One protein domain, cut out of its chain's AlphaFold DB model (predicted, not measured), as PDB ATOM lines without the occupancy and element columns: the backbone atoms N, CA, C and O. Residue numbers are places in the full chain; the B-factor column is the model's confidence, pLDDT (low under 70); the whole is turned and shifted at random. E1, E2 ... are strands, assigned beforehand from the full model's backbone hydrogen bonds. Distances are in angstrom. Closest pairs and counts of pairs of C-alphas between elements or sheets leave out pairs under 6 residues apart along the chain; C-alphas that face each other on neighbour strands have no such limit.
ATOM      1  N   LEU A  45     -20.379 -49.473  11.672       85.56
ATOM      2  CA  LEU A  45     -20.633 -48.520  12.755       85.56
ATOM      3  C   LEU A  45     -22.074 -48.628  13.256       85.56
ATOM      4  O   LEU A  45     -22.993 -48.899  12.484       85.56
ATOM      5  N   HIS A  46     -22.301 -48.368  14.549       89.44
ATOM      6  CA  HIS A  46     -23.646 -48.388  15.133       89.44
ATOM      7  C   HIS A  46     -24.617 -47.471  14.368       89.44
ATOM      8  O   HIS A  46     -24.324 -46.298  14.103       89.44
ATOM      9  N   HIS A  47     -25.810 -47.978  14.063       92.62
ATOM     10  CA  HIS A  47     -26.825 -47.254  13.311       92.62
ATOM     11  C   HIS A  47     -28.245 -47.655  13.739       92.62
ATOM     12  O   HIS A  47     -28.544 -48.811  14.018       92.62
ATOM     13  N   GLY A  48     -29.168 -46.694  13.773       92.94
ATOM     14  CA  GLY A  48     -30.577 -46.971  14.050       92.94
ATOM     15  C   GLY A  48     -30.894 -47.054  15.542       92.94
ATOM     16  O   GLY A  48     -30.316 -46.325  16.348       92.94
ATOM     17  N   ARG A  49     -31.898 -47.858  15.913       95.06
ATOM     18  CA  ARG A  49     -32.367 -47.988  17.304       95.06
ATOM     19  C   ARG A  49     -31.404 -48.863  18.097       95.06
ATOM     20  O   ARG A  49     -31.053 -49.940  17.637       95.06
ATOM     21  N   TRP A  50     -31.048 -48.440  19.304       95.19
ATOM     22  CA  TRP A  50     -30.181 -49.209  20.193       95.19
ATOM     23  C   TRP A  50     -30.864 -49.483  21.524       95.19
ATOM     24  O   TRP A  50     -31.492 -48.590  22.103       95.19
ATOM     25  N   VAL A  51     -30.745 -50.718  21.996       94.94
ATOM     26  CA  VAL A  51     -31.156 -51.147  23.331       94.94
ATOM     27  C   VAL A  51     -30.056 -52.039  23.881       94.94
ATOM     28  O   VAL A  51     -29.766 -53.086  23.308       94.94
ATOM     29  N   THR A  52     -29.461 -51.625  24.991       93.06
ATOM     30  CA  THR A  52     -28.430 -52.392  25.692       93.06
ATOM     31  C   THR A  52     -28.736 -52.448  27.185       93.06
ATOM     32  O   THR A  52     -29.589 -51.703  27.680       93.06
ATOM     33  N   PHE A  53     -28.056 -53.341  27.887       90.50
ATOM     34  CA  PHE A  53     -28.082 -53.450  29.337       90.50
ATOM     35  C   PHE A  53     -26.663 -53.230  29.856       90.50
ATOM     36  O   PHE A  53     -25.708 -53.643  29.202       90.50
ATOM     37  N   THR A  54     -26.513 -52.557  30.994       84.25
ATOM     38  CA  THR A  54     -25.206 -52.487  31.657       84.25
ATOM     39  C   THR A  54     -24.838 -53.854  32.214       84.25
ATOM     40  O   THR A  54     -25.711 -54.587  32.690       84.25
ATOM     41  N   GLU A  55     -23.552 -54.183  32.171       74.75
ATOM     42  CA  GLU A  55     -23.013 -55.360  32.845       74.75
ATOM     43  C   GLU A  55     -23.118 -55.126  34.356       74.75
ATOM     44  O   GLU A  55     -22.372 -54.342  34.933       74.75
ATOM     45  N   GLY A  56     -24.143 -55.713  34.969       65.75
ATOM     46  CA  GLY A  56     -24.291 -55.807  36.419       65.75
ATOM     47  C   GLY A  56     -23.964 -57.227  36.856       65.75
ATOM     48  O   GLY A  56     -24.347 -58.181  36.163       65.75
ATOM     49  N   THR A  57     -23.272 -57.355  37.985       66.75
ATOM     50  CA  THR A  57     -22.951 -58.637  38.625       66.75
ATOM     51  C   THR A  57     -24.221 -59.400  38.989       66.75
ATOM     52  O   THR A  57     -24.275 -60.615  38.792       66.75
ATOM     53  N   ALA A  58     -25.271 -58.683  39.399       74.56
ATOM     54  CA  ALA A  58     -26.586 -59.247  39.685       74.56
ATOM     55  C   ALA A  58     -27.709 -58.624  38.818       74.56
ATOM     56  O   ALA A  58     -27.573 -57.489  38.341       74.56
ATOM     57  N   PRO A  59     -28.822 -59.343  38.549       72.00
ATOM     58  CA  PRO A  59     -29.947 -58.838  37.751       72.00
ATOM     59  C   PRO A  59     -30.517 -57.495  38.236       72.00
ATOM     60  O   PRO A  59     -30.862 -56.644  37.416       72.00
ATOM     61  N   GLU A  60     -30.561 -57.290  39.547       80.38
ATOM     62  CA  GLU A  60     -31.018 -56.085  40.243       80.38
ATOM     63  C   GLU A  60     -30.080 -54.880  40.094       80.38
ATOM     64  O   GLU A  60     -30.428 -53.781  40.504       80.38
ATOM     65  N   GLU A  61     -28.915 -55.039  39.469       80.44
ATOM     66  CA  GLU A  61     -27.984 -53.941  39.176       80.44
ATOM     67  C   GLU A  61     -28.018 -53.543  37.692       80.44
ATOM     68  O   GLU A  61     -27.470 -52.511  37.283       80.44
ATOM     69  N   ARG A  62     -28.676 -54.353  36.851       87.38
ATOM     70  CA  ARG A  62     -28.701 -54.151  35.401       87.38
ATOM     71  C   ARG A  62     -29.607 -52.985  35.041       87.38
ATOM     72  O   ARG A  62     -30.829 -53.043  35.155       87.38
ATOM     73  N   THR A  63     -29.004 -51.929  34.512       91.25
ATOM     74  CA  THR A  63     -29.742 -50.801  33.949       91.25
ATOM     75  C   THR A  63     -29.977 -51.013  32.466       91.25
ATOM     76  O   THR A  63     -29.129 -51.532  31.741       91.25
ATOM     77  N   LYS A  64     -31.148 -50.597  31.995       94.75
ATOM     78  CA  LYS A  64     -31.512 -50.670  30.580       94.75
ATOM     79  C   LYS A  64     -31.251 -49.322  29.932       94.75
ATOM     80  O   LYS A  64     -31.786 -48.316  30.389       94.75
ATOM     81  N   VAL A  65     -30.520 -49.304  28.827       96.25
ATOM     82  CA  VAL A  65     -30.214 -48.093  28.060       96.25
ATOM     83  C   VAL A  65     -30.874 -48.187  26.690       96.25
ATOM     84  O   VAL A  65     -30.793 -49.213  26.014       96.25
ATOM     85  N   LYS A  66     -31.557 -47.121  26.267       97.00
ATOM     86  CA  LYS A  66     -32.225 -47.033  24.964       97.00
ATOM     87  C   LYS A  66     -31.910 -45.716  24.276       97.00
ATOM     88  O   LYS A  66     -32.012 -44.655  24.888       97.00
ATOM     89  N   GLY A  67     -31.659 -45.773  22.976       96.06
ATOM     90  CA  GLY A  67     -31.415 -44.575  22.186       96.06
ATOM     91  C   GLY A  67     -31.296 -44.854  20.701       96.06
ATOM     92  O   GLY A  67     -31.856 -45.826  20.180       96.06
ATOM     93  N   ARG A  68     -30.601 -43.957  20.006       94.38
ATOM     94  CA  ARG A  68     -30.328 -44.081  18.578       94.38
ATOM     95  C   ARG A  68     -28.892 -43.707  18.261       94.38
ATOM     96  O   ARG A  68     -28.375 -42.724  18.792       94.38
ATOM     97  N   TYR A  69     -28.310 -44.458  17.337       91.31
ATOM     98  CA  TYR A  69     -27.043 -44.128  16.706       91.31
ATOM     99  C   TYR A  69     -27.249 -43.681  15.258       91.31
ATOM    100  O   TYR A  69     -28.188 -44.110  14.579       91.31
ATOM    101  N   LYS A  70     -26.343 -42.834  14.774       89.75
ATOM    102  CA  LYS A  70     -26.184 -42.504  13.358       89.75
ATOM    103  C   LYS A  70     -24.693 -42.516  13.030       89.75
ATOM    104  O   LYS A  70     -23.984 -41.589  13.413       89.75
ATOM    105  N   HIS A  71     -24.251 -43.553  12.317       86.00
ATOM    106  CA  HIS A  71     -22.861 -43.714  11.874       86.00
ATOM    107  C   HIS A  71     -21.860 -43.670  13.043       86.00
ATOM    108  O   HIS A  71     -20.914 -42.889  13.047       86.00
ATOM    109  N   GLY A  72     -22.150 -44.429  14.103       85.00
ATOM    110  CA  GLY A  72     -21.347 -44.486  15.330       85.00
ATOM    111  C   GLY A  72     -21.645 -43.389  16.359       85.00
ATOM    112  O   GLY A  72     -21.335 -43.566  17.532       85.00
ATOM    113  N   PHE A  73     -22.313 -42.291  15.987       84.81
ATOM    114  CA  PHE A  73     -22.615 -41.191  16.916       84.81
ATOM    115  C   PHE A  73     -23.961 -41.376  17.620       84.81
ATOM    116  O   PHE A  73     -24.975 -41.633  16.965       84.81
ATOM    117  N   MET A  74     -23.998 -41.181  18.940       89.50
ATOM    118  CA  MET A  74     -25.248 -41.073  19.701       89.50
ATOM    119  C   MET A  74     -26.043 -39.849  19.224       89.50
ATOM    120  O   MET A  74     -25.524 -38.734  19.197       89.50
ATOM    121  N   VAL A  75     -27.314 -40.033  18.863       91.69
ATOM    122  CA  VAL A  75     -28.177 -38.945  18.376       91.69
ATOM    123  C   VAL A  75     -29.519 -38.895  19.095       91.69
ATOM    124  O   VAL A  75     -30.111 -39.920  19.439       91.69
ATOM    125  N   GLY A  76     -30.043 -37.679  19.258       94.94
ATOM    126  CA  GLY A  76     -31.376 -37.455  19.802       94.94
ATOM    127  C   GLY A  76     -31.445 -37.729  21.301       94.94
ATOM    128  O   GLY A  76     -30.552 -37.341  22.047       94.94
ATOM    129  N   LYS A  77     -32.539 -38.351  21.749       97.38
ATOM    130  CA  LYS A  77     -32.797 -38.605  23.169       97.38
ATOM    131  C   LYS A  77     -32.425 -40.038  23.546       97.38
ATOM    132  O   LYS A  77     -33.049 -40.986  23.061       97.38
ATOM    133  N   TRP A  78     -31.477 -40.159  24.458       97.50
ATOM    134  CA  TRP A  78     -31.085 -41.380  25.139       97.50
ATOM    135  C   TRP A  78     -31.753 -41.451  26.507       97.50
ATOM    136  O   TRP A  78     -32.007 -40.425  27.144       97.50
ATOM    137  N   ARG A  79     -32.127 -42.660  26.918       98.25
ATOM    138  CA  ARG A  79     -32.766 -42.925  28.206       98.25
ATOM    139  C   ARG A  79     -32.133 -44.135  28.861       98.25
ATOM    140  O   ARG A  79     -32.097 -45.202  28.245       98.25
ATOM    141  N   THR A  80     -31.745 -43.979  30.114       97.06
ATOM    142  CA  THR A  80     -31.343 -45.078  30.987       97.06
ATOM    143  C   THR A  80     -32.398 -45.253  32.061       97.06
ATOM    144  O   THR A  80     -32.934 -44.275  32.587       97.06
ATOM    145  N   PHE A  81     -32.702 -46.503  32.367       96.88
ATOM    146  CA  PHE A  81     -33.711 -46.893  33.337       96.88
ATOM    147  C   PHE A  81     -33.059 -47.672  34.471       96.88
ATOM    148  O   PHE A  81     -32.120 -48.440  34.235       96.88
ATOM    149  N   TYR A  82     -33.580 -47.482  35.675       94.06
ATOM    150  CA  TYR A  82     -33.312 -48.350  36.809       94.06
ATOM    151  C   TYR A  82     -33.822 -49.784  36.537       94.06
ATOM    152  O   TYR A  82     -34.583 -49.999  35.583       94.06
ATOM    153  N   PRO A  83     -33.396 -50.771  37.346       92.44
ATOM    154  CA  PRO A  83     -33.847 -52.164  37.239       92.44
ATOM    155  C   PRO A  83     -35.375 -52.325  37.297       92.44
ATOM    156  O   PRO A  83     -35.945 -53.122  36.554       92.44
ATOM    157  N   ASP A  84     -36.053 -51.497  38.096       93.12
ATOM    158  CA  ASP A  84     -37.519 -51.424  38.224       93.12
ATOM    159  C   ASP A  84     -38.223 -50.737  37.029       93.12
ATOM    160  O   ASP A  84     -39.433 -50.527  37.041       93.12
ATOM    161  N   ASN A  85     -37.475 -50.397  35.974       94.19
ATOM    162  CA  ASN A  85     -37.896 -49.620  34.806       94.19
ATOM    163  C   ASN A  85     -38.262 -48.150  35.057       94.19
ATOM    164  O   ASN A  85     -38.693 -47.486  34.104       94.19
ATOM    165  N   SER A  86     -38.042 -47.606  36.254       95.81
ATOM    166  CA  SER A  86     -38.158 -46.166  36.488       95.81
ATOM    167  C   SER A  86     -37.053 -45.400  35.742       95.81
ATOM    168  O   SER A  86     -35.999 -45.938  35.379       95.81
ATOM    169  N   LEU A  87     -37.318 -44.136  35.401       97.94
ATOM    170  CA  LEU A  87     -36.397 -43.326  34.604       97.94
ATOM    171  C   LEU A  87     -35.205 -42.885  35.461       97.94
ATOM    172  O   LEU A  87     -35.389 -42.164  36.430       97.94
ATOM    173  N   LYS A  88     -33.986 -43.268  35.065       97.50
ATOM    174  CA  LYS A  88     -32.739 -42.914  35.766       97.50
ATOM    175  C   LYS A  88     -32.055 -41.698  35.160       97.50
ATOM    176  O   LYS A  88     -31.555 -40.837  35.872       97.50
ATOM    177  N   LEU A  89     -31.983 -41.640  33.834       97.94
ATOM    178  CA  LEU A  89     -31.199 -40.636  33.120       97.94
ATOM    179  C   LEU A  89     -31.798 -40.373  31.742       97.94
ATOM    180  O   LEU A  89     -32.195 -41.299  31.031       97.94
ATOM    181  N   VAL A  90     -31.838 -39.101  31.362       98.56
ATOM    182  CA  VAL A  90     -32.149 -38.627  30.016       98.56
ATOM    183  C   VAL A  90     -30.972 -37.819  29.503       98.56
ATOM    184  O   VAL A  90     -30.578 -36.829  30.109       98.56
ATOM    185  N   GLU A  91     -30.473 -38.199  28.336       97.69
ATOM    186  CA  GLU A  91     -29.417 -37.483  27.630       97.69
ATOM    187  C   GLU A  91     -29.952 -37.003  26.280       97.69
ATOM    188  O   GLU A  91     -30.544 -37.768  25.515       97.69
ATOM    189  N   LYS A  92     -29.791 -35.714  25.978       97.62
ATOM    190  CA  LYS A  92     -30.120 -35.134  24.670       97.62
ATOM    191  C   LYS A  92     -28.819 -34.816  23.942       97.62
ATOM    192  O   LYS A  92     -28.178 -33.810  24.239       97.62
ATOM    193  N   CYS A  93     -28.457 -35.660  22.983       95.00
ATOM    194  CA  CYS A  93     -27.210 -35.559  22.234       95.00
ATOM    195  C   CYS A  93     -27.400 -34.702  20.976       95.00
ATOM    196  O   CYS A  93     -28.185 -35.047  20.081       95.00
ATOM    197  N   ARG A  94     -26.652 -33.599  20.890       89.94
ATOM    198  CA  ARG A  94     -26.573 -32.711  19.725       89.94
ATOM    199  C   ARG A  94     -25.135 -32.661  19.220       89.94
ATOM    200  O   ARG A  94     -24.242 -32.178  19.911       89.94
ATOM    201  N   LYS A  95     -24.923 -33.094  17.977       83.94
ATOM    202  CA  LYS A  95     -23.623 -32.974  17.309       83.94
ATOM    203  C   LYS A  95     -23.267 -31.499  17.080       83.94
ATOM    204  O   LYS A  95     -24.103 -30.730  16.599       83.94
ATOM    205  N   LYS A  96     -22.026 -31.128  17.388       82.25
ATOM    206  CA  LYS A  96     -21.415 -29.816  17.141       82.25
ATOM    207  C   LYS A  96     -19.992 -30.041  16.609       82.25
ATOM    208  O   LYS A  96     -19.047 -30.196  17.372       82.25
ATOM    209  N   GLY A  97     -19.842 -30.095  15.284       81.50
ATOM    210  CA  GLY A  97     -18.558 -30.417  14.651       81.50
ATOM    211  C   GLY A  97     -18.090 -31.839  14.986       81.50
ATOM    212  O   GLY A  97     -18.812 -32.802  14.714       81.50
ATOM    213  N   TRP A  98     -16.895 -31.951  15.572       73.12
ATOM    214  CA  TRP A  98     -16.275 -33.210  16.020       73.12
ATOM    215  C   TRP A  98     -16.693 -33.643  17.432       73.12
ATOM    216  O   TRP A  98     -16.362 -34.743  17.869       73.12
ATOM    217  N   GLU A  99     -17.463 -32.808  18.127       80.81
ATOM    218  CA  GLU A  99     -17.969 -33.078  19.468       80.81
ATOM    219  C   GLU A  99     -19.485 -33.307  19.443       80.81
ATOM    220  O   GLU A  99     -20.204 -32.905  18.522       80.81
ATOM    221  N   SER A 100     -19.999 -33.950  20.484       88.62
ATOM    222  CA  SER A 100     -21.423 -33.998  20.800       88.62
ATOM    223  C   SER A 100     -21.652 -33.328  22.143       88.62
ATOM    224  O   SER A 100     -21.095 -33.755  23.147       88.62
ATOM    225  N   LEU A 101     -22.484 -32.290  22.160       93.12
ATOM    226  CA  LEU A 101     -22.989 -31.719  23.402       93.12
ATOM    227  C   LEU A 101     -24.160 -32.571  23.875       93.12
ATOM    228  O   LEU A 101     -25.076 -32.872  23.104       93.12
ATOM    229  N   ILE A 102     -24.119 -32.962  25.138       96.00
ATOM    230  CA  ILE A 102     -25.064 -33.880  25.754       96.00
ATOM    231  C   ILE A 102     -25.691 -33.145  26.928       96.00
ATOM    232  O   ILE A 102     -25.047 -32.923  27.948       96.00
ATOM    233  N   HIS A 103     -26.945 -32.730  26.770       98.00
ATOM    234  CA  HIS A 103     -27.692 -32.189  27.896       98.00
ATOM    235  C   HIS A 103     -28.238 -33.349  28.725       98.00
ATOM    236  O   HIS A 103     -29.026 -34.155  28.217       98.00
ATOM    237  N   THR A 104     -27.804 -33.419  29.974       98.31
ATOM    238  CA  THR A 104     -27.996 -34.556  30.868       98.31
ATOM    239  C   THR A 104     -28.954 -34.168  31.980       98.31
ATOM    240  O   THR A 104     -28.766 -33.146  32.630       98.31
ATOM    241  N   THR A 105     -29.964 -34.999  32.217       98.69
ATOM    242  CA  THR A 105     -30.849 -34.914  33.381       98.69
ATOM    243  C   THR A 105     -30.939 -36.289  34.021       98.69
ATOM    244  O   THR A 105     -31.461 -37.226  33.414       98.69
ATOM    245  N   GLN A 106     -30.414 -36.417  35.230       98.50
ATOM    246  CA  GLN A 106     -30.485 -37.626  36.038       98.50
ATOM    247  C   GLN A 106     -31.551 -37.454  37.117       98.50
ATOM    248  O   GLN A 106     -31.743 -36.359  37.644       98.50
ATOM    249  N   TYR A 107     -32.214 -38.552  37.450       98.44
ATOM    250  CA  TYR A 107     -33.316 -38.600  38.396       98.44
ATOM    251  C   TYR A 107     -32.980 -39.537  39.553       98.44
ATOM    252  O   TYR A 107     -32.231 -40.501  39.381       98.44
ATOM    253  N   TYR A 108     -33.546 -39.254  40.718       97.69
ATOM    254  CA  TYR A 108     -33.639 -40.197  41.826       97.69
ATOM    255  C   TYR A 108     -34.701 -41.273  41.539       97.69
ATOM    256  O   TYR A 108     -35.558 -41.067  40.676       97.69
ATOM    257  N   PRO A 109     -34.718 -42.395  42.288       95.94
ATOM    258  CA  PRO A 109     -35.758 -43.420  42.143       95.94
ATOM    259  C   PRO A 109     -37.190 -42.893  42.337       95.94
ATOM    260  O   PRO A 109     -38.117 -43.385  41.705       95.94
ATOM    261  N   ASN A 110     -37.378 -41.844  43.150       96.25
ATOM    262  CA  ASN A 110     -38.678 -41.185  43.342       96.25
ATOM    263  C   ASN A 110     -39.115 -40.299  42.148       96.25
ATOM    264  O   ASN A 110     -40.166 -39.666  42.207       96.25
ATOM    265  N   GLY A 111     -38.309 -40.212  41.084       97.31
ATOM    266  CA  GLY A 111     -38.591 -39.423  39.882       97.31
ATOM    267  C   GLY A 111     -38.229 -37.937  39.977       97.31
ATOM    268  O   GLY A 111     -38.351 -37.227  38.977       97.31
ATOM    269  N   THR A 112     -37.752 -37.454  41.127       98.19
ATOM    270  CA  THR A 112     -37.233 -36.081  41.255       98.19
ATOM    271  C   THR A 112     -35.880 -35.944  40.557       98.19
ATOM    272  O   THR A 112     -35.137 -36.915  40.403       98.19
ATOM    273  N   VAL A 113     -35.560 -34.742  40.074       98.62
ATOM    274  CA  VAL A 113     -34.273 -34.479  39.413       98.62
ATOM    275  C   VAL A 113     -33.169 -34.522  40.461       98.62
ATOM    276  O   VAL A 113     -33.242 -33.795  41.438       98.62
ATOM    277  N   ALA A 114     -32.142 -35.336  40.234       98.50
ATOM    278  CA  ALA A 114     -30.960 -35.412  41.088       98.50
ATOM    279  C   ALA A 114     -29.862 -34.458  40.613       98.50
ATOM    280  O   ALA A 114     -29.236 -33.752  41.401       98.50
ATOM    281  N   VAL A 115     -29.623 -34.428  39.301       98.56
ATOM    282  CA  VAL A 115     -28.619 -33.550  38.703       98.56
ATOM    283  C   VAL A 115     -28.966 -33.222  37.256       98.56
ATOM    284  O   VAL A 115     -29.478 -34.064  36.513       98.56
ATOM    285  N   THR A 116     -28.669 -31.995  36.840       98.69
ATOM    286  CA  THR A 116     -28.783 -31.560  35.446       98.69
ATOM    287  C   THR A 116     -27.567 -30.751  35.021       98.69
ATOM    288  O   THR A 116     -26.995 -30.016  35.823       98.69
ATOM    289  N   GLY A 117     -27.158 -30.877  33.762       98.25
ATOM    290  CA  GLY A 117     -25.989 -30.177  33.244       98.25
ATOM    291  C   GLY A 117     -25.699 -30.504  31.788       98.25
ATOM    292  O   GLY A 117     -26.515 -31.107  31.084       98.25
ATOM    293  N   THR A 118     -24.527 -30.084  31.318       96.88
ATOM    294  CA  THR A 118     -24.059 -30.387  29.962       96.88
ATOM    295  C   THR A 118     -22.741 -31.147  30.019       96.88
ATOM    296  O   THR A 118     -21.797 -30.752  30.697       96.88
ATOM    297  N   ALA A 119     -22.668 -32.259  29.302       95.06
ATOM    298  CA  ALA A 119     -21.427 -32.959  29.018       95.06
ATOM    299  C   ALA A 119     -21.037 -32.753  27.552       95.06
ATOM    300  O   ALA A 119     -21.873 -32.454  26.696       95.06
ATOM    301  N   ALA A 120     -19.760 -32.927  27.265       91.06
ATOM    302  CA  ALA A 120     -19.230 -33.017  25.922       91.06
ATOM    303  C   ALA A 120     -18.681 -34.427  25.704       91.06
ATOM    304  O   ALA A 120     -18.009 -34.997  26.562       91.06
ATOM    305  N   TYR A 121     -18.976 -34.978  24.534       87.12
ATOM    306  CA  TYR A 121     -18.426 -36.233  24.056       87.12
ATOM    307  C   TYR A 121     -17.612 -35.971  22.795       87.12
ATOM    308  O   TYR A 121     -18.155 -35.554  21.771       87.12
ATOM    309  N   SER A 122     -16.306 -36.180  22.882       82.25
ATOM    310  CA  SER A 122     -15.356 -35.951  21.795       82.25
ATOM    311  C   SER A 122     -14.837 -37.280  21.271       82.25
ATOM    312  O   SER A 122     -14.342 -38.103  22.040       82.25
ATOM    313  N   LEU A 123     -14.931 -37.468  19.957       69.56
ATOM    314  CA  LEU A 123     -14.259 -38.554  19.250       69.56
ATOM    315  C   LEU A 123     -12.898 -38.034  18.797       69.56
ATOM    316  O   LEU A 123     -12.812 -37.185  17.912       69.56
ATOM    317  N   ILE A 124     -11.848 -38.511  19.450       69.88
ATOM    318  CA  ILE A 124     -10.454 -38.201  19.136       69.88
ATOM    319  C   ILE A 124      -9.899 -39.431  18.393       69.88
ATOM    320  O   ILE A 124     -10.393 -40.539  18.612       69.88
ATOM    321  N   PRO A 125      -8.921 -39.301  17.477       59.41
ATOM    322  CA  PRO A 125      -8.287 -40.478  16.894       59.41
ATOM    323  C   PRO A 125      -7.828 -41.437  18.002       59.41
ATOM    324  O   PRO A 125      -7.124 -41.028  18.922       59.41
ATOM    325  N   ASP A 126      -8.296 -42.685  17.929       62.16
ATOM    326  CA  ASP A 126      -7.984 -43.785  18.855       62.16
ATOM    327  C   ASP A 126      -8.534 -43.657  20.296       62.16
ATOM    328  O   ASP A 126      -8.218 -44.486  21.149       62.16
ATOM    329  N   SER A 127      -9.383 -42.666  20.601       65.06
ATOM    330  CA  SER A 127      -9.953 -42.502  21.946       65.06
ATOM    331  C   SER A 127     -11.262 -41.708  21.953       65.06
ATOM    332  O   SER A 127     -11.557 -40.907  21.070       65.06
ATOM    333  N   THR A 128     -12.069 -41.898  22.989       73.50
ATOM    334  CA  THR A 128     -13.307 -41.145  23.193       73.50
ATOM    335  C   THR A 128     -13.264 -40.486  24.554       73.50
ATOM    336  O   THR A 128     -12.982 -41.160  25.542       73.50
ATOM    337  N   ARG A 129     -13.571 -39.191  24.616       82.31
ATOM    338  CA  ARG A 129     -13.579 -38.431  25.868       82.31
ATOM    339  C   ARG A 129     -14.994 -37.973  26.177       82.31
ATOM    340  O   ARG A 129     -15.564 -37.207  25.404       82.31
ATOM    341  N   TYR A 130     -15.534 -38.409  27.307       87.62
ATOM    342  CA  TYR A 130     -16.755 -37.861  27.894       87.62
ATOM    343  C   TYR A 130     -16.361 -36.992  29.084       87.62
ATOM    344  O   TYR A 130     -15.667 -37.467  29.976       87.62
ATOM    345  N   TYR A 131     -16.774 -35.730  29.105       89.69
ATOM    346  CA  TYR A 131     -16.423 -34.823  30.194       89.69
ATOM    347  C   TYR A 131     -17.529 -33.808  30.468       89.69
ATOM    348  O   TYR A 131     -18.276 -33.411  29.574       89.69
ATOM    349  N   ARG A 132     -17.646 -33.378  31.725       93.31
ATOM    350  CA  ARG A 132     -18.591 -32.337  32.142       93.31
ATOM    351  C   ARG A 132     -18.104 -30.957  31.708       93.31
ATOM    352  O   ARG A 132     -16.910 -30.677  31.733       93.31
ATOM    353  N   THR A 133     -19.027 -30.084  31.324       93.75
ATOM    354  CA  THR A 133     -18.726 -28.696  30.960       93.75
ATOM    355  C   THR A 133     -19.877 -27.764  31.343       93.75
ATOM    356  O   THR A 133     -21.039 -28.175  31.384       93.75
ATOM    357  N   GLY A 134     -19.570 -26.502  31.633       95.25
ATOM    358  CA  GLY A 134     -20.563 -25.511  32.042       95.25
ATOM    359  C   GLY A 134     -21.112 -25.755  33.448       95.25
ATOM    360  O   GLY A 134     -20.458 -26.368  34.287       95.25
ATOM    361  N   GLU A 135     -22.304 -25.229  33.727       98.00
ATOM    362  CA  GLU A 135     -22.947 -25.362  35.038       98.00
ATOM    363  C   GLU A 135     -23.680 -26.706  35.171       98.00
ATOM    364  O   GLU A 135     -24.433 -27.122  34.287       98.00
ATOM    365  N   TRP A 136     -23.454 -27.364  36.304       98.38
ATOM    366  CA  TRP A 136     -24.138 -28.563  36.765       98.38
ATOM    367  C   TRP A 136     -24.878 -28.234  38.054       98.38
ATOM    368  O   TRP A 136     -24.282 -27.722  38.998       98.38
ATOM    369  N   VAL A 137     -26.175 -28.519  38.097       98.69
ATOM    370  CA  VAL A 137     -27.036 -28.225  39.246       98.69
ATOM    371  C   VAL A 137     -27.450 -29.531  39.898       98.69
ATOM    372  O   VAL A 137     -27.978 -30.409  39.215       98.69
ATOM    373  N   TYR A 138     -27.211 -29.637  41.199       98.56
ATOM    374  CA  TYR A 138     -27.510 -30.795  42.030       98.56
ATOM    375  C   TYR A 138     -28.638 -30.461  42.994       98.56
ATOM    376  O   TYR A 138     -28.697 -29.352  43.530       98.56
ATOM    377  N   TYR A 139     -29.497 -31.440  43.231       98.69
ATOM    378  CA  TYR A 139     -30.656 -31.317  44.102       98.69
ATOM    379  C   TYR A 139     -30.691 -32.476  45.087       98.69
ATOM    380  O   TYR A 139     -30.159 -33.547  44.804       98.69
ATOM    381  N   HIS A 140     -31.362 -32.272  46.212       98.38
ATOM    382  CA  HIS A 140     -31.741 -33.334  47.132       98.38
ATOM    383  C   HIS A 140     -32.997 -34.075  46.636       98.38
ATOM    384  O   HIS A 140     -33.656 -33.665  45.678       98.38
ATOM    385  N   GLN A 141     -33.347 -35.190  47.287       98.00
ATOM    386  CA  GLN A 141     -34.517 -36.001  46.910       98.00
ATOM    387  C   GLN A 141     -35.862 -35.279  47.076       98.00
ATOM    388  O   GLN A 141     -36.849 -35.696  46.473       98.00
ATOM    389  N   ASP A 142     -35.905 -34.220  47.884       97.94
ATOM    390  CA  ASP A 142     -37.058 -33.334  48.076       97.94
ATOM    391  C   ASP A 142     -37.111 -32.189  47.042       97.94
ATOM    392  O   ASP A 142     -37.929 -31.279  47.160       97.94
ATOM    393  N   ALA A 143     -36.247 -32.242  46.020       98.06
ATOM    394  CA  ALA A 143     -36.056 -31.234  44.980       98.06
ATOM    395  C   ALA A 143     -35.495 -29.881  45.459       98.06
ATOM    396  O   ALA A 143     -35.396 -28.949  44.654       98.06
ATOM    397  N   SER A 144     -35.071 -29.764  46.721       98.25
ATOM    398  CA  SER A 144     -34.328 -28.589  47.179       98.25
ATOM    399  C   SER A 144     -32.935 -28.540  46.536       98.25
ATOM    400  O   SER A 144     -32.340 -29.566  46.197       98.25
ATOM    401  N   LEU A 145     -32.427 -27.328  46.299       98.44
ATOM    402  CA  LEU A 145     -31.089 -27.122  45.743       98.44
ATOM    403  C   LEU A 145     -30.035 -27.619  46.746       98.44
ATOM    404  O   LEU A 145     -30.071 -27.212  47.900       98.44
ATOM    405  N   ASP A 146     -29.079 -28.430  46.289       98.25
ATOM    406  CA  ASP A 146     -27.882 -28.817  47.056       98.25
ATOM    407  C   ASP A 146     -26.744 -27.842  46.721       98.25
ATOM    408  O   ASP A 146     -26.273 -27.057  47.551       98.25
ATOM    409  N   ARG A 147     -26.334 -27.840  45.445       98.38
ATOM    410  CA  ARG A 147     -25.237 -27.006  44.951       98.38
ATOM    411  C   ARG A 147     -25.241 -26.851  43.438       98.38
ATOM    412  O   ARG A 147     -25.868 -27.610  42.698       98.38
ATOM    413  N   LYS A 148     -24.453 -25.888  42.976       98.62
ATOM    414  CA  LYS A 148     -24.085 -25.674  41.578       98.62
ATOM    415  C   LYS A 148     -22.584 -25.829  41.414       98.62
ATOM    416  O   LYS A 148     -21.823 -25.209  42.150       98.62
ATOM    417  N   GLU A 149     -22.157 -26.606  40.433       97.69
ATOM    418  CA  GLU A 149     -20.751 -26.788  40.081       97.69
ATOM    419  C   GLU A 149     -20.508 -26.270  38.663       97.69
ATOM    420  O   GLU A 149     -21.182 -26.675  37.718       97.69
ATOM    421  N   LYS A 150     -19.533 -25.381  38.495       96.81
ATOM    422  CA  LYS A 150     -19.052 -24.941  37.187       96.81
ATOM    423  C   LYS A 150     -17.881 -25.822  36.780       96.81
ATOM    424  O   LYS A 150     -16.896 -25.903  37.513       96.81
ATOM    425  N   TYR A 151     -17.986 -26.425  35.604       93.75
ATOM    426  CA  TYR A 151     -16.952 -27.243  34.991       93.75
ATOM    427  C   TYR A 151     -16.327 -26.550  33.781       93.75
ATOM    428  O   TYR A 151     -17.036 -26.012  32.926       93.75
ATOM    429  N   GLU A 152     -15.006 -26.633  33.677       88.31
ATOM    430  CA  GLU A 152     -14.226 -26.207  32.514       88.31
ATOM    431  C   GLU A 152     -13.355 -27.384  32.070       88.31
ATOM    432  O   GLU A 152     -12.569 -27.919  32.846       88.31
ATOM    433  N   ASP A 153     -13.570 -27.853  30.837       82.00
ATOM    434  CA  ASP A 153     -12.875 -29.005  30.251       82.00
ATOM    435  C   ASP A 153     -12.821 -30.253  31.149       82.00
ATOM    436  O   ASP A 153     -11.807 -30.942  31.203       82.00
ATOM    437  N   GLY A 154     -13.922 -30.582  31.828       86.75
ATOM    438  CA  GLY A 154     -14.021 -31.750  32.711       86.75
ATOM    439  C   GLY A 154     -13.656 -31.477  34.166       86.75
ATOM    440  O   GLY A 154     -13.998 -32.287  35.024       86.75
ATOM    441  N   TRP A 155     -13.065 -30.321  34.465       85.12
ATOM    442  CA  TRP A 155     -12.613 -29.966  35.804       85.12
ATOM    443  C   TRP A 155     -13.614 -29.077  36.529       85.12
ATOM    444  O   TRP A 155     -14.008 -28.049  35.974       85.12
ATOM    445  N   PRO A 156     -14.005 -29.395  37.774       88.62
ATOM    446  CA  PRO A 156     -14.779 -28.468  38.582       88.62
ATOM    447  C   PRO A 156     -13.880 -27.284  38.957       88.62
ATOM    448  O   PRO A 156     -12.837 -27.468  39.579       88.62
ATOM    449  N   VAL A 157     -14.279 -26.070  38.586       93.38
ATOM    450  CA  VAL A 157     -13.538 -24.830  38.892       93.38
ATOM    451  C   VAL A 157     -14.207 -24.011  39.992       93.38
ATOM    452  O   VAL A 157     -13.567 -23.206  40.666       93.38
ATOM    453  N   LYS A 158     -15.511 -24.206  40.206       95.38
ATOM    454  CA  LYS A 158     -16.274 -23.477  41.220       95.38
ATOM    455  C   LYS A 158     -17.465 -24.297  41.684       95.38
ATOM    456  O   LYS A 158     -18.227 -24.775  40.854       95.38
ATOM    457  N   THR A 159     -17.684 -24.335  42.988       97.31
ATOM    458  CA  THR A 159     -18.873 -24.899  43.625       97.31
ATOM    459  C   THR A 159     -19.568 -23.811  44.433       97.31
ATOM    460  O   THR A 159     -18.919 -23.091  45.186       97.31
ATOM    461  N   THR A 160     -20.877 -23.660  44.259       98.25
ATOM    462  CA  THR A 160     -21.738 -22.752  45.034       98.25
ATOM    463  C   THR A 160     -22.814 -23.588  45.709       98.25
ATOM    464  O   THR A 160     -23.624 -24.200  45.018       98.25
ATOM    465  N   TYR A 161     -22.795 -23.651  47.032       98.19
ATOM    466  CA  TYR A 161     -23.761 -24.404  47.828       98.19
ATOM    467  C   TYR A 161     -25.050 -23.600  48.026       98.19
ATOM    468  O   TYR A 161     -25.069 -22.381  47.845       98.19
ATOM    469  N   ALA A 162     -26.129 -24.285  48.394       97.19
ATOM    470  CA  ALA A 162     -27.429 -23.664  48.635       97.19
ATOM    471  C   ALA A 162     -27.422 -22.621  49.765       97.19
ATOM    472  O   ALA A 162     -28.172 -21.651  49.699       97.19
ATOM    473  N   ASP A 163     -26.535 -22.772  50.752       96.75
ATOM    474  CA  ASP A 163     -26.305 -21.806  51.838       96.75
ATOM    475  C   ASP A 163     -25.530 -20.543  51.396       96.75
ATOM    476  O   ASP A 163     -25.256 -19.660  52.206       96.75
ATOM    477  N   GLY A 164     -25.155 -20.448  50.116       96.12
ATOM    478  CA  GLY A 164     -24.386 -19.341  49.549       96.12
ATOM    479  C   GLY A 164     -22.867 -19.496  49.669       96.12
ATOM    480  O   GLY A 164     -22.130 -18.694  49.089       96.12
ATOM    481  N   ARG A 165     -22.365 -20.534  50.351       97.50
ATOM    482  CA  ARG A 165     -20.926 -20.811  50.435       97.50
ATOM    483  C   ARG A 165     -20.360 -21.095  49.045       97.50
ATOM    484  O   ARG A 165     -20.908 -21.885  48.277       97.50
ATOM    485  N   VAL A 166     -19.211 -20.493  48.737       97.62
ATOM    486  CA  VAL A 166     -18.500 -20.683  47.466       97.62
ATOM    487  C   VAL A 166     -17.139 -21.314  47.721       97.62
ATOM    488  O   VAL A 166     -16.347 -20.801  48.507       97.62
ATOM    489  N   VAL A 167     -16.846 -22.400  47.011       96.00
ATOM    490  CA  VAL A 167     -15.532 -23.046  46.986       96.00
ATOM    491  C   VAL A 167     -14.989 -22.952  45.568       96.00
ATOM    492  O   VAL A 167     -15.625 -23.408  44.621       96.00
ATOM    493  N   VAL A 168     -13.824 -22.331  45.405       93.56
ATOM    494  CA  VAL A 168     -13.131 -22.266  44.115       93.56
ATOM    495  C   VAL A 168     -12.063 -23.345  44.104       93.56
ATOM    496  O   VAL A 168     -11.150 -23.340  44.930       93.56
ATOM    497  N   SER A 169     -12.179 -24.255  43.150       85.00
ATOM    498  CA  SER A 169     -11.177 -25.281  42.907       85.00
ATOM    499  C   SER A 169     -10.200 -24.735  41.883       85.00
ATOM    500  O   SER A 169     -10.592 -24.310  40.796       85.00
ATOM    501  N   LYS A 170      -8.907 -24.738  42.210       74.25
ATOM    502  CA  LYS A 170      -7.901 -24.557  41.164       74.25
ATOM    503  C   LYS A 170      -7.976 -25.805  40.281       74.25
ATOM    504  O   LYS A 170      -7.968 -26.899  40.854       74.25
ATOM    505  N   PRO A 171      -8.054 -25.682  38.942       66.25
ATOM    506  CA  PRO A 171      -7.890 -26.850  38.090       66.25
ATOM    507  C   PRO A 171      -6.596 -27.537  38.518       66.25
ATOM    508  O   PRO A 171      -5.618 -26.846  38.844       66.25
ATOM    509  N   ALA A 172      -6.605 -28.872  38.592       60.91
ATOM    510  CA  ALA A 172      -5.380 -29.603  38.868       60.91
ATOM    511  C   ALA A 172      -4.323 -29.046  37.916       60.91
ATOM    512  O   ALA A 172      -4.568 -28.959  36.708       60.91
TER     513      ALA A 172
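What this domain is: This is residues 45 to 172 of the 225 residues of an uncharacterized protein of Pontibacter sp. SGAir0037 (UniProt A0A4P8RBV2). Picture one long, twisted wall of ten strands, E1 to E10, laid side by side in the order in which the chain makes them, a single layer with no named helix over either face. The chain zigzags from edge strand E1 to the short edge strand E10, and four of the strands, E1, E3, E6 and E7, bend along their length. The printed part has 128 residues with ten named strands and no named helix; the sheet runs E1 E2 E3 E4 E5 E6 E7 E8 E9 E10, antiparallel throughout, and the class is all strand. With a radius of gyration of the C-alphas of 16.2 A the whole is only just compact, close to loose, and it spans 46 by 37 by 26 A.

Where its parts are: Start with the strands whose centres are nearest to the mean of the C-alphas: E6, residues 113 to 124, 31.5 A from first to last C-alpha, and E5, residues 99 to 107, 25.0 A. Find C-alpha 113 at (-34.273, -34.479, 39.413); from there E6 runs to C-alpha 124 at (-10.454, -38.201, 19.136), with a bend of 50 degrees at residue 117. Going back along the chain you meet E4, residues 87 to 96, 26.7 A; E3, residues 73 to 81, 20.6 A, which bends by 90 degrees at residue 76; E2, residues 64 to 70; and E1, residues 46 to 53, which bends by 97 degrees at residue 49 and begins with C-alpha 46 at (-23.646, -48.388, 15.133). Going forward from E6 you meet E7, residues 127 to 139, the longest strand with 13 residues and 32.3 A, which bends by 73 degrees at residue 135; E8, residues 145 to 152, 21.5 A; E9, residues 155 to 161; and E10, residues 166 to 168, which ends with C-alpha 168 at (-13.131, -22.266, 44.115).

How they stand to each other: The ten strands form a meander, each strand the antiparallel neighbour of the one before. Look first at the hairpin E5 and E6, with 158 degrees between their directions: N 102 and O 119 are 2.8 A apart, within hydrogen-bond range. On the other side of E6 is E7, at 160 degrees, where N 120 and O 131 are 2.8 A apart. E7 and E8 stand at 147 degrees, with N 136 and O 149 at 2.8 A. In E8 and E9, N 150 and O 158 are 2.8 A apart, and in E9 and E10, N 159 and O 167 are 2.8 A apart. Now go the other way from E5: E4 is its neighbour at 164 degrees, with N 92 and O 103 at 2.8 A. E3 and E4 have N 78 and O 91 at 2.8 A, E2 and E3 have N 66 and O 79 at 2.8 A, and E1 and E2 have N 50 and O 67 at 2.9 A. E1 and E10 are apart, as are, for instance, E3 and E6, and E4 and E7.

The domain as a whole: The C-alphas farthest apart are those of Leu 45 and Asp 163, at 47.7 A. From edge to edge of the sheet the strands' lines turn by 64 degrees, and its C-alphas lie up to 10.3 A off the best plane through them. The printed part has no cut. No link is long: E1 to E2, with 10 residues between them, is a short link, and the others are tight. The mean pLDDT of the printed part is 90.7; look for values under 70 at residues 56 to 57, 123 to 127 and 171 to 172.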